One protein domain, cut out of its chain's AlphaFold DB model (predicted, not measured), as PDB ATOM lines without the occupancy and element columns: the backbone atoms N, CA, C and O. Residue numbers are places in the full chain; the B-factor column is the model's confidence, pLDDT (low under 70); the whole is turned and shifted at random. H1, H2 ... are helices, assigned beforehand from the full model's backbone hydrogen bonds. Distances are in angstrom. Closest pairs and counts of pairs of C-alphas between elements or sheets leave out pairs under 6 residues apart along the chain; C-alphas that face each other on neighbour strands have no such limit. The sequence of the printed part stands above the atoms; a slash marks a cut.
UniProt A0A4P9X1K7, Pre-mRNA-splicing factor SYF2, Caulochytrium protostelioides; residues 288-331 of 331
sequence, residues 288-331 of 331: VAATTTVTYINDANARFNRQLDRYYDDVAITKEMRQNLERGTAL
ATOM      1  N   VAL A 288      28.990  28.367  -3.395       47.81
ATOM      2  CA  VAL A 288      28.368  29.333  -2.467       47.81
ATOM      3  C   VAL A 288      29.031  29.275  -1.100       47.81
ATOM      4  O   VAL A 288      29.166  30.312  -0.460       47.81
ATOM      5  N   ALA A 289      29.465  28.089  -0.669       49.81
ATOM      6  CA  ALA A 289      30.224  27.914   0.565       49.81
ATOM      7  C   ALA A 289      31.680  28.412   0.445       49.81
ATOM      8  O   ALA A 289      32.261  28.816   1.448       49.81
ATOM      9  N   ALA A 290      32.261  28.424  -0.761       50.59
ATOM     10  CA  ALA A 290      33.614  28.932  -1.005       50.59
ATOM     11  C   ALA A 290      33.669  30.445  -1.315       50.59
ATOM     12  O   ALA A 290      34.674  31.087  -1.021       50.59
ATOM     13  N   THR A 291      32.599  31.039  -1.861       48.19
ATOM     14  CA  THR A 291      32.503  32.488  -2.168       48.19
ATOM     15  C   THR A 291      31.671  33.274  -1.146       48.19
ATOM     16  O   THR A 291      31.156  34.354  -1.445       48.19
ATOM     17  N   THR A 292      31.555  32.763   0.089       48.62
ATOM     18  CA  THR A 292      30.725  33.308   1.187       48.62
ATOM     19  C   THR A 292      30.982  34.769   1.561       48.62
ATOM     20  O   THR A 292      30.261  35.321   2.386       48.62
ATOM     21  N   THR A 293      31.984  35.430   0.990       54.66
ATOM     22  CA  THR A 293      32.236  36.856   1.212       54.66
ATOM     23  C   THR A 293      31.302  37.778   0.429       54.66
ATOM     24  O   THR A 293      31.150  38.936   0.821       54.66
ATOM     25  N   VAL A 294      30.625  37.314  -0.630       59.47
ATOM     26  CA  VAL A 294      29.685  38.172  -1.371       59.47
ATOM     27  C   VAL A 294      28.302  38.105  -0.728       59.47
ATOM     28  O   VAL A 294      27.478  37.240  -1.019       59.47
ATOM     29  N   THR A 295      28.040  39.051   0.176       66.56
ATOM     30  CA  THR A 295      26.721  39.199   0.801       66.56
ATOM     31  C   THR A 295      25.760  39.828  -0.210       66.56
ATOM     32  O   THR A 295      25.725  41.045  -0.388       66.56
ATOM     33  N   TYR A 296      24.993  39.007  -0.924       80.62
ATOM     34  CA  TYR A 296      23.933  39.511  -1.797       80.62
ATOM     35  C   TYR A 296      22.741  39.992  -0.965       80.62
ATOM     36  O   TYR A 296      22.338  39.349  -0.001       80.62
ATOM     37  N   ILE A 297      22.129  41.105  -1.379       84.94
ATOM     38  CA  ILE A 297      20.975  41.706  -0.685       84.94
ATOM     39  C   ILE A 297      19.759  40.757  -0.664       84.94
ATOM     40  O   ILE A 297      18.980  40.768   0.284       84.94
ATOM     41  N   ASN A 298      19.569  39.953  -1.719       87.12
ATOM     42  CA  ASN A 298      18.509  38.945  -1.809       87.12
ATOM     43  C   ASN A 298      18.859  37.829  -2.819       87.12
ATOM     44  O   ASN A 298      19.764  37.980  -3.645       87.12
ATOM     45  N   ASP A 299      18.093  36.734  -2.797       79.94
ATOM     46  CA  ASP A 299      18.284  35.570  -3.681       79.94
ATOM     47  C   ASP A 299      18.162  35.906  -5.174       79.94
ATOM     48  O   ASP A 299      18.830  35.305  -6.018       79.94
ATOM     49  N   ALA A 300      17.296  36.862  -5.524       81.56
ATOM     50  CA  ALA A 300      17.128  37.297  -6.906       81.56
ATOM     51  C   ALA A 300      18.401  37.987  -7.423       81.56
ATOM     52  O   ALA A 300      18.839  37.715  -8.541       81.56
ATOM     53  N   ASN A 301      19.030  38.810  -6.584       86.88
ATOM     54  CA  ASN A 301      20.290  39.480  -6.867       86.88
ATOM     55  C   ASN A 301      21.441  38.466  -6.939       86.88
ATOM     56  O   ASN A 301      22.263  38.542  -7.846       86.88
ATOM     57  N   ALA A 302      21.460  37.452  -6.068       84.44
ATOM     58  CA  ALA A 302      22.432  36.359  -6.168       84.44
ATOM     59  C   ALA A 302      22.329  35.624  -7.519       84.44
ATOM     60  O   ALA A 302      23.335  35.386  -8.183       84.44
ATOM     61  N   ARG A 303      21.109  35.309  -7.979       82.62
ATOM     62  CA  ARG A 303      20.889  34.658  -9.287       82.62
ATOM     63  C   ARG A 303      21.279  35.548 -10.461       82.62
ATOM     64  O   ARG A 303      21.849  35.043 -11.424       82.62
ATOM     65  N   PHE A 304      20.973  36.841 -10.387       87.38
ATOM     66  CA  PHE A 304      21.344  37.800 -11.422       87.38
ATOM     67  C   PHE A 304      22.864  37.959 -11.526       87.38
ATOM     68  O   PHE A 304      23.398  37.874 -12.625       87.38
ATOM     69  N   ASN A 305      23.575  38.090 -10.403       83.81
ATOM     70  CA  ASN A 305      25.037  38.177 -10.429       83.81
ATOM     71  C   ASN A 305      25.679  36.888 -10.952       83.81
ATOM     72  O   ASN A 305      26.524  36.972 -11.829       83.81
ATOM     73  N   ARG A 306      25.179  35.700 -10.574       84.38
ATOM     74  CA  ARG A 306      25.626  34.440 -11.204       84.38
ATOM     75  C   ARG A 306      25.377  34.407 -12.710       84.38
ATOM     76  O   ARG A 306      26.124  33.773 -13.449       84.38
ATOM     77  N   GLN A 307      24.289  35.021 -13.176       86.06
ATOM     78  CA  GLN A 307      24.038  35.147 -14.607       86.06
ATOM     79  C   GLN A 307      25.078  36.067 -15.252       86.06
ATOM     80  O   GLN A 307      25.588  35.713 -16.307       86.06
ATOM     81  N   LEU A 308      25.420  37.194 -14.621       85.69
ATOM     82  CA  LEU A 308      26.487  38.076 -15.096       85.69
ATOM     83  C   LEU A 308      27.837  37.359 -15.132       85.69
ATOM     84  O   LEU A 308      28.486  37.406 -16.171       85.69
ATOM     85  N   ASP A 309      28.210  36.641 -14.074       84.25
ATOM     86  CA  ASP A 309      29.463  35.883 -14.012       84.25
ATOM     87  C   ASP A 309      29.578  34.925 -15.210       84.25
ATOM     88  O   ASP A 309      30.578  34.927 -15.915       84.25
ATOM     89  N   ARG A 310      28.508  34.195 -15.561       82.56
ATOM     90  CA  ARG A 310      28.512  33.295 -16.734       82.56
ATOM     91  C   ARG A 310      28.775  33.987 -18.071       82.56
ATOM     92  O   ARG A 310      29.307  33.350 -18.971       82.56
ATOM     93  N   TYR A 311      28.328  35.228 -18.246       82.81
ATOM     94  CA  TYR A 311      28.477  35.944 -19.519       82.81
ATOM     95  C   TYR A 311      29.738  36.799 -19.572       82.81
ATOM     96  O   TYR A 311      30.296  37.001 -20.648       82.81
ATOM     97  N   TYR A 312      30.151  37.335 -18.428       83.00
ATOM     98  CA  TYR A 312      31.202  38.332 -18.348       83.00
ATOM     99  C   TYR A 312      32.506  37.775 -17.774       83.00
ATOM    100  O   TYR A 312      33.546  38.321 -18.109       83.00
ATOM    101  N   ASP A 313      32.537  36.679 -17.011       75.69
ATOM    102  CA  ASP A 313      33.818  36.162 -16.485       75.69
ATOM    103  C   ASP A 313      34.732  35.589 -17.572       75.69
ATOM    104  O   ASP A 313      35.957  35.643 -17.445       75.69
ATOM    105  N   ASP A 314      34.151  35.116 -18.676       76.56
ATOM    106  CA  ASP A 314      34.905  34.649 -19.843       76.56
ATOM    107  C   ASP A 314      35.530  35.802 -20.647       76.56
ATOM    108  O   ASP A 314      36.425  35.586 -21.471       76.56
ATOM    109  N   VAL A 315      35.100  37.046 -20.415       77.38
ATOM    110  CA  VAL A 315      35.677  38.222 -21.069       77.38
ATOM    111  C   VAL A 315      36.928  38.646 -20.297       77.38
ATOM    112  O   VAL A 315      36.868  39.019 -19.128       77.38
ATOM    113  N   ALA A 316      38.083  38.630 -20.971       74.44
ATOM    114  CA  ALA A 316      39.384  38.936 -20.363       74.44
ATOM    115  C   ALA A 316      39.404  40.266 -19.579       74.44
ATOM    116  O   ALA A 316      40.036  40.349 -18.530       74.44
ATOM    117  N   ILE A 317      38.655  41.268 -20.051       71.81
ATOM    118  CA  ILE A 317      38.567  42.608 -19.451       71.81
ATOM    119  C   ILE A 317      38.014  42.548 -18.020       71.81
ATOM    120  O   ILE A 317      38.592  43.104 -17.092       71.81
ATOM    121  N   THR A 318      36.896  41.861 -17.810       81.19
ATOM    122  CA  THR A 318      36.224  41.762 -16.503       81.19
ATOM    123  C   THR A 318      36.997  40.877 -15.534       81.19
ATOM    124  O   THR A 318      37.011  41.158 -14.335       81.19
ATOM    125  N   LYS A 319      37.721  39.877 -16.049       83.75
ATOM    126  CA  LYS A 319      38.646  39.066 -15.253       83.75
ATOM    127  C   LYS A 319      39.826  39.886 -14.724       83.75
ATOM    128  O   LYS A 319      40.160  39.771 -13.548       83.75
ATOM    129  N   GLU A 320      40.419  40.738 -15.557       83.25
ATOM    130  CA  GLU A 320      41.499  41.649 -15.152       83.25
ATOM    131  C   GLU A 320      41.006  42.680 -14.127       83.25
ATOM    132  O   GLU A 320      41.625  42.865 -13.082       83.25
ATOM    133  N   MET A 321      39.831  43.280 -14.353       84.25
ATOM    134  CA  MET A 321      39.227  44.202 -13.385       84.25
ATOM    135  C   MET A 321      38.971  43.533 -12.028       84.25
ATOM    136  O   MET A 321      39.242  44.144 -10.995       84.25
ATOM    137  N   ARG A 322      38.496  42.277 -12.008       84.44
ATOM    138  CA  ARG A 322      38.304  41.512 -10.765       84.44
ATOM    139  C   ARG A 322      39.631  41.273 -10.043       84.44
ATOM    140  O   ARG A 322      39.717  41.537  -8.849       84.44
ATOM    141  N   GLN A 323      40.680  40.878 -10.766       85.62
ATOM    142  CA  GLN A 323      42.019  40.706 -10.190       85.62
ATOM    143  C   GLN A 323      42.585  42.014  -9.622       85.62
ATOM    144  O   GLN A 323      43.180  42.005  -8.548       85.62
ATOM    145  N   ASN A 324      42.366  43.147 -10.294       87.56
ATOM    146  CA  ASN A 324      42.808  44.454  -9.799       87.56
ATOM    147  C   ASN A 324      42.052  44.859  -8.527       87.56
ATOM    148  O   ASN A 324      42.648  45.408  -7.601       87.56
ATOM    149  N   LEU A 325      40.755  44.549  -8.437       87.69
ATOM    150  CA  LEU A 325      39.975  44.752  -7.212       87.69
ATOM    151  C   LEU A 325      40.488  43.871  -6.063       87.69
ATOM    152  O   LEU A 325      40.673  44.370  -4.956       87.69
ATOM    153  N   GLU A 326      40.788  42.599  -6.330       85.56
ATOM    154  CA  GLU A 326      41.351  41.662  -5.345       85.56
ATOM    155  C   GLU A 326      42.751  42.077  -4.864       85.56
ATOM    156  O   GLU A 326      43.091  41.876  -3.699       85.56
ATOM    157  N   ARG A 327      43.549  42.723  -5.724       89.50
ATOM    158  CA  ARG A 327      44.867  43.296  -5.388       89.50
ATOM    159  C   ARG A 327      44.796  44.630  -4.639       89.50
ATOM    160  O   ARG A 327      45.830  45.251  -4.403       89.50
ATOM    161  N   GLY A 328      43.603  45.093  -4.265       87.69
ATOM    162  CA  GLY A 328      43.432  46.363  -3.561       87.69
ATOM    163  C   GLY A 328      43.516  47.578  -4.483       87.69
ATOM    164  O   GLY A 328      44.057  48.607  -4.094       87.69
ATOM    165  N   THR A 329      42.973  47.477  -5.700       82.12
ATOM    166  CA  THR A 329      42.916  48.539  -6.730       82.12
ATOM    167  C   THR A 329      44.263  48.983  -7.311       82.12
ATOM    168  O   THR A 329      44.315  49.966  -8.047       82.12
ATOM    169  N   ALA A 330      45.341  48.250  -7.031       69.56
ATOM    170  CA  ALA A 330      46.631  48.448  -7.680       69.56
ATOM    171  C   ALA A 330      46.638  47.796  -9.077       69.56
ATOM    172  O   ALA A 330      46.217  46.644  -9.218       69.56
ATOM    173  N   LEU A 331      47.096  48.551 -10.082       63.97
ATOM    174  CA  LEU A 331      47.379  48.073 -11.443       63.97
ATOM    175  C   LEU A 331      48.751  47.392 -11.497       63.97
ATOM    176  O   LEU A 331      49.710  47.995 -10.962       63.97
TER     177      LEU A 331
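Overview. This is residues 288 to 331 of the 331 residues of the protein "Pre-mRNA-splicing factor SYF2" of Caulochytrium protostelioides (UniProt A0A4P9X1K7). Two helices, H1 and H2, make an open V with its corner at the tight link between them. The stretch before H1, residues 288 to 298, folds back toward the mouth of the V, and residues 327 to 331 follow H2 as a short tail. The printed part has 44 residues with two named helices, H1 then H2, and no named strand; the class is all helix. It is loose, with a radius of gyration of the C-alphas of 11.8 A, and elongated, spanning 32 by 21 by 17 A.

Arrangement. The longest helix, H1, residues 299 to 312, is close to but not clearly touching H2, residues 316 to 326. Their closest C-alphas, those of Tyr 312 and Thr 318, are 6.4 A apart. They run opposite ways at a steep tilt of 55 degrees. In both helices every O i to N i+4 pair is within hydrogen-bond range.

Along the chain. H1 measures 19.7 A from C-alpha 299 at (18.284, 35.570, -3.681) to C-alpha 312. H2 measures 15.4 A and ends with C-alpha 326 at (41.351, 41.662, -5.345).

Size, cuts and confidence. The C-alphas farthest apart, those of Asp 299 and Leu 331, are 32.6 A apart. The printed part has no cut. Its mean pLDDT is 76.9; residues 288 to 295 and 330 to 331 are under 70.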